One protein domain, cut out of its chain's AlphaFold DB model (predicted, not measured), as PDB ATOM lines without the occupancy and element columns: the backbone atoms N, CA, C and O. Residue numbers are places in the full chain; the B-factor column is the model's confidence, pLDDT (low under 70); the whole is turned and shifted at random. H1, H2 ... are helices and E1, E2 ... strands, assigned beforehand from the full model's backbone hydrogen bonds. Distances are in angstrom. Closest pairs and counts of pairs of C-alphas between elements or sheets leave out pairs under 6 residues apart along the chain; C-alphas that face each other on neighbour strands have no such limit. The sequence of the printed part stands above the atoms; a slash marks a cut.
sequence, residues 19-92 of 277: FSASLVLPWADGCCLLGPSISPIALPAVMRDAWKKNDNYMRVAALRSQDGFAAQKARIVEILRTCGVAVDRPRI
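AT A GLANCE: This is residues 19 to 92 of the 277 residues of the protein "DAO_C domain-containing protein" of Strigomonas culicis (UniProt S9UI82). With little regular structure, a small hairpin of strands E1 and E2 sits by helix H2 at one end, and a loop holding the short helix H1 reaches to the other, where residues 48 to 56 stick out. The printed part has 74 residues, 29 of them in E1, E2, H1 and H2, mixed in class, the two-stranded sheet antiparallel. It is only just loose, close to extended (radius of gyration of the C-alphas 16.6 A), spanning 50 by 26 by 24 A.

HOW THE PARTS SIT: E1, residues 23 to 26, and E2, residues 32 to 35, form an antiparallel hairpin at 162 degrees; N 23 and O 35 are within hydrogen-bond range, 2.7 A. The closest C-alphas of E2 and H2, residues 68 to 82, are those of Gly 35 and Ile 76, 6.5 A apart. H1, residues 45 to 50, is apart from E1 and H2. In both helices every O i to N i+4 pair is within hydrogen-bond range.

IN THESE COORDINATES: E1 begins at C-alpha 23 (161.603, 250.782, 128.426). H2, 21.9 A long, ends at C-alpha 82 (169.430, 253.890, 119.062).

THE WHOLE: The C-alphas farthest apart, Lys 53 and Gly 84, are 50.5 A apart. The printed part has no cut; the link from H1 to H2 is long. pLDDT is under 70 in residues 19 to 21 and 41 to 65.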
ATOM      1  N   PHE A  19     159.625 262.055 129.676       49.00
ATOM      2  CA  PHE A  19     159.885 260.717 130.207       49.00
ATOM      3  C   PHE A  19     160.719 259.969 129.163       49.00
ATOM      4  O   PHE A  19     160.256 259.048 128.496       49.00
ATOM      5  N   SER A  20     161.945 260.450 128.953       50.16
ATOM      6  CA  SER A  20     162.877 259.924 127.953       50.16
ATOM      7  C   SER A  20     163.607 258.685 128.471       50.16
ATOM      8  O   SER A  20     164.826 258.673 128.608       50.16
ATOM      9  N   ALA A  21     162.854 257.624 128.738       60.00
ATOM     10  CA  ALA A  21     163.392 256.278 128.652       60.00
ATOM     11  C   ALA A  21     162.317 255.398 128.027       60.00
ATOM     12  O   ALA A  21     161.314 255.075 128.660       60.00
ATOM     13  N   SER A  22     162.507 255.037 126.761       74.69
ATOM     14  CA  SER A  22     161.807 253.885 126.214       74.69
ATOM     15  C   SER A  22     162.295 252.649 126.964       74.69
ATOM     16  O   SER A  22     163.486 252.353 126.982       74.69
ATOM     17  N   LEU A  23     161.371 251.970 127.626       84.44
ATOM     18  CA  LEU A  23     161.603 250.782 128.426       84.44
ATOM     19  C   LEU A  23     161.228 249.537 127.626       84.44
ATOM     20  O   LEU A  23     160.299 249.553 126.812       84.44
ATOM     21  N   VAL A  24     161.936 248.453 127.929       89.62
ATOM     22  CA  VAL A  24     161.559 247.088 127.569       89.62
ATOM     23  C   VAL A  24     161.250 246.369 128.872       89.62
ATOM     24  O   VAL A  24     162.144 246.139 129.683       89.62
ATOM     25  N   LEU A  25     159.974 246.075 129.108       90.44
ATOM     26  CA  LEU A  25     159.511 245.466 130.353       90.44
ATOM     27  C   LEU A  25     158.939 244.079 130.061       90.44
ATOM     28  O   LEU A  25     157.956 244.000 129.316       90.44
ATOM     29  N   PRO A  26     159.488 242.999 130.648       91.75
ATOM     30  CA  PRO A  26     158.829 241.701 130.641       91.75
ATOM     31  C   PRO A  26     157.398 241.834 131.163       91.75
ATOM     32  O   PRO A  26     157.143 242.501 132.171       91.75
ATOM     33  N   TRP A  27     156.458 241.228 130.451       90.75
ATOM     34  CA  TRP A  27     155.035 241.327 130.734       90.75
ATOM     35  C   TRP A  27     154.358 239.952 130.634       90.75
ATOM     36  O   TRP A  27     155.011 238.917 130.750       90.75
ATOM     37  N   ALA A  28     153.030 239.936 130.531       86.94
ATOM     38  CA  ALA A  28     152.228 238.718 130.536       86.94
ATOM     39  C   ALA A  28     152.519 237.815 129.325       86.94
ATOM     40  O   ALA A  28     152.889 238.305 128.262       86.94
ATOM     41  N   ASP A  29     152.317 236.507 129.502       86.38
ATOM     42  CA  ASP A  29     152.337 235.487 128.441       86.38
ATOM     43  C   ASP A  29     153.612 235.502 127.580       86.38
ATOM     44  O   ASP A  29     153.573 235.352 126.361       86.38
ATOM     45  N   GLY A  30     154.764 235.759 128.209       87.88
ATOM     46  CA  GLY A  30     156.055 235.842 127.516       87.88
ATOM     47  C   GLY A  30     156.216 237.070 126.610       87.88
ATOM     48  O   GLY A  30     157.222 237.187 125.912       87.88
ATOM     49  N   CYS A  31     155.259 238.000 126.619       92.75
ATOM     50  CA  CYS A  31     155.337 239.252 125.876       92.75
ATOM     51  C   CYS A  31     156.161 240.305 126.630       92.75
ATOM     52  O   CYS A  31     156.377 240.223 127.839       92.75
ATOM     53  N   CYS A  32     156.584 241.346 125.914       92.50
ATOM     54  CA  CYS A  32     157.231 242.525 126.487       92.50
ATOM     55  C   CYS A  32     156.430 243.787 126.155       92.50
ATOM     56  O   CYS A  32     155.904 243.923 125.051       92.50
ATOM     57  N   LEU A  33     156.379 244.736 127.089       91.31
ATOM     58  CA  LEU A  33     155.902 246.091 126.826       91.31
ATOM     59  C   LEU A  33     157.063 246.953 126.333       91.31
ATOM     60  O   LEU A  33     158.119 247.000 126.966       91.31
ATOM     61  N   LEU A  34     156.836 247.649 125.220       90.81
ATOM     62  CA  LEU A  34     157.766 248.601 124.619       90.81
ATOM     63  C   LEU A  34     157.176 250.002 124.754       90.81
ATOM     64  O   LEU A  34     156.102 250.272 124.215       90.81
ATOM     65  N   GLY A  35     157.846 250.908 125.462       86.25
ATOM     66  CA  GLY A  35     157.331 252.269 125.592       86.25
ATOM     67  C   GLY A  35     157.848 253.052 126.795       86.25
ATOM     68  O   GLY A  35     158.686 252.557 127.536       86.25
ATOM     69  N   PRO A  36     157.330 254.269 127.007       82.94
ATOM     70  CA  PRO A  36     156.263 254.889 126.221       82.94
ATOM     71  C   PRO A  36     156.764 255.481 124.891       82.94
ATOM     72  O   PRO A  36     157.916 255.886 124.763       82.94
ATOM     73  N   SER A  37     155.862 255.573 123.906       79.81
ATOM     74  CA  SER A  37     155.970 256.515 122.786       79.81
ATOM     75  C   SER A  37     154.939 257.618 123.003       79.81
ATOM     76  O   SER A  37     153.743 257.346 123.077       79.81
ATOM     77  N   ILE A  38     155.393 258.864 123.112       77.31
ATOM     78  CA  ILE A  38     154.535 260.004 123.451       77.31
ATOM     79  C   ILE A  38     154.077 260.674 122.162       77.31
ATOM     80  O   ILE A  38     154.920 261.082 121.369       77.31
ATOM     81  N   SER A  39     152.767 260.798 121.950       73.12
ATOM     82  CA  SER A  39     152.177 261.493 120.800       73.12
ATOM     83  C   SER A  39     151.110 262.486 121.263       73.12
ATOM     84  O   SER A  39     150.455 262.248 122.286       73.12
ATOM     85  N   PRO A  40     150.909 263.594 120.532       70.25
ATOM     86  CA  PRO A  40     149.801 264.483 120.800       70.25
ATOM     87  C   PRO A  40     148.435 263.823 120.715       70.25
ATOM     88  O   PRO A  40     148.177 262.970 119.869       70.25
ATOM     89  N   ILE A  41     147.535 264.243 121.603       68.00
ATOM     90  CA  ILE A  41     146.135 263.827 121.569       68.00
ATOM     91  C   ILE A  41     145.383 264.798 120.669       68.00
ATOM     92  O   ILE A  41     145.382 266.005 120.918       68.00
ATOM     93  N   ALA A  42     144.699 264.266 119.658       62.12
ATOM     94  CA  ALA A  42     143.721 265.026 118.900       62.12
ATOM     95  C   ALA A  42     142.349 264.848 119.559       62.12
ATOM     96  O   ALA A  42     141.803 263.745 119.579       62.12
ATOM     97  N   LEU A  43     141.772 265.929 120.092       60.59
ATOM     98  CA  LEU A  43     140.361 265.926 120.480       60.59
ATOM     99  C   LEU A  43     139.514 265.919 119.195       60.59
ATOM    100  O   LEU A  43     139.629 266.862 118.404       60.59
ATOM    101  N   PRO A  44     138.666 264.899 118.959       56.47
ATOM    102  CA  PRO A  44     137.787 264.866 117.796       56.47
ATOM    103  C   PRO A  44     136.953 266.149 117.703       56.47
ATOM    104  O   PRO A  44     136.456 266.643 118.714       56.47
ATOM    105  N   ALA A  45     136.750 266.692 116.498       55.34
ATOM    106  CA  ALA A  45     135.919 267.891 116.314       55.34
ATOM    107  C   ALA A  45     134.507 267.707 116.907       55.34
ATOM    108  O   ALA A  45     133.994 268.599 117.575       55.34
ATOM    109  N   VAL A  46     133.963 266.491 116.791       48.97
ATOM    110  CA  VAL A  46     132.682 266.082 117.380       48.97
ATOM    111  C   VAL A  46     132.685 266.165 118.915       48.97
ATOM    112  O   VAL A  46     131.669 266.533 119.487       48.97
ATOM    113  N   MET A  47     133.812 265.908 119.597       51.59
ATOM    114  CA  MET A  47     133.924 266.112 121.051       51.59
ATOM    115  C   MET A  47     133.802 267.591 121.420       51.59
ATOM    116  O   MET A  47     133.127 267.918 122.390       51.59
ATOM    117  N   ARG A  48     134.410 268.498 120.641       55.31
ATOM    118  CA  ARG A  48     134.347 269.948 120.908       55.31
ATOM    119  C   ARG A  48     132.928 270.509 120.788       55.31
ATOM    120  O   ARG A  48     132.582 271.427 121.530       55.31
ATOM    121  N   ASP A  49     132.115 269.943 119.899       51.53
ATOM    122  CA  ASP A  49     130.738 270.388 119.669       51.53
ATOM    123  C   ASP A  49     129.705 269.632 120.519       51.53
ATOM    124  O   ASP A  49     128.723 270.230 120.956       51.53
ATOM    125  N   ALA A  50     129.931 268.351 120.825       52.53
ATOM    126  CA  ALA A  50     129.067 267.558 121.701       52.53
ATOM    127  C   ALA A  50     129.209 267.948 123.179       52.53
ATOM    128  O   ALA A  50     128.217 267.947 123.907       52.53
ATOM    129  N   TRP A  51     130.402 268.372 123.621       50.34
ATOM    130  CA  TRP A  51     130.600 268.876 124.987       50.34
ATOM    131  C   TRP A  51     129.769 270.140 125.266       50.34
ATOM    132  O   TRP A  51     129.363 270.376 126.398       50.34
ATOM    133  N   LYS A  52     129.432 270.906 124.217       53.97
ATOM    134  CA  LYS A  52     128.500 272.044 124.289       53.97
ATOM    135  C   LYS A  52     127.025 271.625 124.361       53.97
ATOM    136  O   LYS A  52     126.198 272.445 124.744       53.97
ATOM    137  N   LYS A  53     126.687 270.392 123.968       53.62
ATOM    138  CA  LYS A  53     125.305 269.892 123.827       53.62
ATOM    139  C   LYS A  53     124.861 268.924 124.933       53.62
ATOM    140  O   LYS A  53     123.695 268.564 124.961       53.62
ATOM    141  N   ASN A  54     125.747 268.568 125.868       50.78
ATOM    142  CA  ASN A  54     125.437 267.785 127.075       50.78
ATOM    143  C   ASN A  54     124.821 266.388 126.822       50.78
ATOM    144  O   ASN A  54     124.139 265.840 127.686       50.78
ATOM    145  N   ASP A  55     125.081 265.795 125.655       48.03
ATOM    146  CA  ASP A  55     124.658 264.428 125.344       48.03
ATOM    147  C   ASP A  55     125.575 263.389 126.008       48.03
ATOM    148  O   ASP A  55     126.767 263.625 126.217       48.03
ATOM    149  N   ASN A  56     125.017 262.207 126.306       45.50
ATOM    150  CA  ASN A  56     125.703 261.042 126.887       45.50
ATOM    151  C   ASN A  56     126.770 260.472 125.919       45.50
ATOM    152  O   ASN A  56     126.605 259.432 125.283       45.50
ATOM    153  N   TYR A  57     127.883 261.196 125.792       42.91
ATOM    154  CA  TYR A  57     128.874 261.081 124.720       42.91
ATOM    155  C   TYR A  57     130.005 260.075 124.999       42.91
ATOM    156  O   TYR A  57     130.749 259.695 124.094       42.91
ATOM    157  N   MET A  58     130.123 259.578 126.235       44.84
ATOM    158  CA  MET A  58     131.239 258.732 126.699       44.84
ATOM    159  C   MET A  58     131.391 257.380 125.969       44.84
ATOM    160  O   MET A  58     132.294 256.615 126.291       44.84
ATOM    161  N   ARG A  59     130.537 257.072 124.983       43.81
ATOM    162  CA  ARG A  59     130.566 255.821 124.210       43.81
ATOM    163  C   ARG A  59     131.104 255.930 122.777       43.81
ATOM    164  O   ARG A  59     131.313 254.883 122.179       43.81
ATOM    165  N   VAL A  60     131.313 257.124 122.200       42.72
ATOM    166  CA  VAL A  60     131.385 257.240 120.718       42.72
ATOM    167  C   VAL A  60     132.728 257.706 120.141       42.72
ATOM    168  O   VAL A  60     132.965 257.510 118.953       42.72
ATOM    169  N   ALA A  61     133.667 258.234 120.926       49.94
ATOM    170  CA  ALA A  61     134.978 258.581 120.377       49.94
ATOM    171  C   ALA A  61     136.118 258.083 121.258       49.94
ATOM    172  O   ALA A  61     136.436 258.677 122.287       49.94
ATOM    173  N   ALA A  62     136.758 256.999 120.818       55.69
ATOM    174  CA  ALA A  62     138.078 256.648 121.312       55.69
ATOM    175  C   ALA A  62     139.007 257.842 121.048       55.69
ATOM    176  O   ALA A  62     139.164 258.272 119.903       55.69
ATOM    177  N   LEU A  63     139.591 258.404 122.107       60.44
ATOM    178  CA  LEU A  63     140.657 259.387 121.964       60.44
ATOM    179  C   LEU A  63     141.816 258.698 121.247       60.44
ATOM    180  O   LEU A  63     142.335 257.688 121.719       60.44
ATOM    181  N   ARG A  64     142.190 259.225 120.083       62.53
ATOM    182  CA  ARG A  64     143.286 258.696 119.273       62.53
ATOM    183  C   ARG A  64     144.444 259.680 119.311       62.53
ATOM    184  O   ARG A  64     144.252 260.897 119.372       62.53
ATOM    185  N   SER A  65     145.656 259.145 119.267       68.19
ATOM    186  CA  SER A  65     146.823 259.972 118.986       68.19
ATOM    187  C   SER A  65     146.681 260.622 117.619       68.19
ATOM    188  O   SER A  65     146.238 259.957 116.679       68.19
ATOM    189  N   GLN A  66     147.131 261.862 117.497       72.06
ATOM    190  CA  GLN A  66     147.142 262.601 116.240       72.06
ATOM    191  C   GLN A  66     147.946 261.873 115.152       72.06
ATOM    192  O   GLN A  66     147.529 261.851 114.000       72.06
ATOM    193  N   ASP A  67     149.044 261.214 115.535       73.81
ATOM    194  CA  ASP A  67     149.969 260.574 114.589       73.81
ATOM    195  C   ASP A  67     149.582 259.115 114.244       73.81
ATOM    196  O   ASP A  67     150.161 258.499 113.350       73.81
ATOM    197  N   GLY A  68     148.616 258.538 114.966       77.25
ATOM    198  CA  GLY A  68     148.208 257.128 114.854       77.25
ATOM    199  C   GLY A  68     149.234 256.096 115.368       77.25
ATOM    200  O   GLY A  68     150.386 256.406 115.678       77.25
ATOM    201  N   PHE A  69     148.821 254.823 115.452       80.12
ATOM    202  CA  PHE A  69     149.673 253.737 115.967       80.12
ATOM    203  C   PHE A  69     150.871 253.415 115.068       80.12
ATOM    204  O   PHE A  69     151.933 253.062 115.576       80.12
ATOM    205  N   ALA A  70     150.753 253.585 113.748       82.94
ATOM    206  CA  ALA A  70     151.856 253.336 112.819       82.94
ATOM    207  C   ALA A  70     153.066 254.250 113.093       82.94
ATOM    208  O   ALA A  70     154.199 253.770 113.166       82.94
ATOM    209  N   ALA A  71     152.827 255.548 113.314       82.94
ATOM    210  CA  ALA A  71     153.883 256.506 113.626       82.94
ATOM    211  C   ALA A  71     154.478 256.269 115.021       82.94
ATOM    212  O   ALA A  71     155.700 256.296 115.178       82.94
ATOM    213  N   GLN A  72     153.641 255.974 116.023       82.50
ATOM    214  CA  GLN A  72     154.118 255.623 117.365       82.50
ATOM    215  C   GLN A  72     154.995 254.362 117.351       82.50
ATOM    216  O   GLN A  72     156.049 254.338 117.984       82.50
ATOM    217  N   LYS A  73     154.603 253.343 116.578       86.12
ATOM    218  CA  LYS A  73     155.374 252.110 116.382       86.12
ATOM    219  C   LYS A  73     156.735 252.385 115.749       86.12
ATOM    220  O   LYS A  73     157.754 251.892 116.225       86.12
ATOM    221  N   ALA A  74     156.766 253.177 114.679       87.31
ATOM    222  CA  ALA A  74     158.022 253.544 114.030       87.31
ATOM    223  C   ALA A  74     158.955 254.288 114.999       87.31
ATOM    224  O   ALA A  74     160.143 253.976 115.059       87.31
ATOM    225  N   ARG A  75     158.398 255.206 115.801       86.75
ATOM    226  CA  ARG A  75     159.128 255.998 116.796       86.75
ATOM    227  C   ARG A  75     159.733 255.133 117.900       86.75
ATOM    228  O   ARG A  75     160.923 255.260 118.157       86.75
ATOM    229  N   ILE A  76     158.957 254.241 118.525       87.69
ATOM    230  CA  ILE A  76     159.478 253.390 119.610       87.69
ATOM    231  C   ILE A  76     160.558 252.426 119.114       87.69
ATOM    232  O   ILE A  76     161.565 252.240 119.789       87.69
ATOM    233  N   VAL A  77     160.391 251.864 117.912       90.25
ATOM    234  CA  VAL A  77     161.392 250.976 117.302       90.25
ATOM    235  C   VAL A  77     162.684 251.731 117.018       90.25
ATOM    236  O   VAL A  77     163.759 251.206 117.281       90.25
ATOM    237  N   GLU A  78     162.589 252.965 116.521       89.31
ATOM    238  CA  GLU A  78     163.768 253.790 116.268       89.31
ATOM    239  C   GLU A  78     164.493 254.166 117.564       89.31
ATOM    240  O   GLU A  78     165.707 254.001 117.643       89.31
ATOM    241  N   ILE A  79     163.767 254.581 118.608       87.69
ATOM    242  CA  ILE A  79     164.378 254.893 119.909       87.69
ATOM    243  C   ILE A  79     165.099 253.660 120.469       87.69
ATOM    244  O   ILE A  79     166.273 253.738 120.825       87.69
ATOM    245  N   LEU A  80     164.440 252.498 120.490       89.12
ATOM    246  CA  LEU A  80     165.051 251.260 120.981       89.12
ATOM    247  C   LEU A  80     166.285 250.861 120.160       89.12
ATOM    248  O   LEU A  80     167.303 250.482 120.741       89.12
ATOM    249  N   ARG A  81     166.243 251.044 118.834       90.50
ATOM    250  CA  ARG A  81     167.390 250.809 117.947       90.50
ATOM    251  C   ARG A  81     168.577 251.701 118.310       90.50
ATOM    252  O   ARG A  81     169.700 251.204 118.350       90.50
ATOM    253  N   THR A  82     168.353 252.984 118.610       88.38
ATOM    254  CA  THR A  82     169.430 253.890 119.062       88.38
ATOM    255  C   THR A  82     170.033 253.480 120.407       88.38
ATOM    256  O   THR A  82     171.205 253.745 120.653       88.38
ATOM    257  N   CYS A  83     169.273 252.757 121.232       86.19
ATOM    258  CA  CYS A  83     169.738 252.160 122.485       86.19
ATOM    259  C   CYS A  83     170.377 250.766 122.310       86.19
ATOM    260  O   CYS A  83     170.665 250.104 123.304       86.19
ATOM    261  N   GLY A  84     170.572 250.287 121.074       89.50
ATOM    262  CA  GLY A  84     171.149 248.965 120.794       89.50
ATOM    263  C   GLY A  84     170.166 247.793 120.911       89.50
ATOM    264  O   GLY A  84     170.588 246.640 120.876       89.50
ATOM    265  N   VAL A  85     168.861 248.058 121.024       89.88
ATOM    266  CA  VAL A  85     167.814 247.030 121.088       89.88
ATOM    267  C   VAL A  85     167.140 246.895 119.725       89.88
ATOM    268  O   VAL A  85     166.415 247.784 119.276       89.88
ATOM    269  N   ALA A  86     167.351 245.761 119.060       90.31
ATOM    270  CA  ALA A  86     166.674 245.444 117.808       90.31
ATOM    271  C   ALA A  86     165.269 244.881 118.077       90.31
ATOM    272  O   ALA A  86     165.111 243.908 118.813       90.31
ATOM    273  N   VAL A  87     164.250 245.475 117.450       90.75
ATOM    274  CA  VAL A  87     162.860 245.005 117.517       90.75
ATOM    275  C   VAL A  87     162.382 244.650 116.119       90.75
ATOM    276  O   VAL A  87     162.350 245.499 115.226       90.75
ATOM    277  N   ASP A  88     161.968 243.401 115.947       89.75
ATOM    278  CA  ASP A  88     161.347 242.934 114.714       89.75
ATOM    279  C   ASP A  88     159.902 243.452 114.628       89.75
ATOM    280  O   ASP A  88     159.028 243.052 115.399       89.75
ATOM    281  N   ARG A  89     159.647 244.398 113.718       85.94
ATOM    282  CA  ARG A  89     158.362 245.120 113.625       85.94
ATOM    283  C   ARG A  89     157.130 244.212 113.469       85.94
ATOM    284  O   ARG A  89     156.124 244.542 114.097       85.94
ATOM    285  N   PRO A  90     157.156 243.121 112.679       87.25
ATOM    286  CA  PRO A  90     156.038 242.183 112.556       87.25
ATOM    287  C   PRO A  90     155.739 241.396 113.839       87.25
ATOM    288  O   PRO A  90     154.663 240.825 113.956       87.25
ATOM    289  N   ARG A  91     156.656 241.371 114.818       88.56
ATOM    290  CA  ARG A  91     156.429 240.734 116.128       88.56
ATOM    291  C   ARG A  91     155.732 241.644 117.140       88.56
ATOM    292  O   ARG A  91     155.472 241.221 118.263       88.56
ATOM    293  N   ILE A  92     155.430 242.889 116.773       90.25
ATOM    294  CA  ILE A  92     154.630 243.783 117.611       90.25
ATOM    295  C   ILE A  92     153.165 243.380 117.455       90.25
ATOM    296  O   ILE A  92     152.549 243.660 116.434       90.25
TER     297      ILE A  92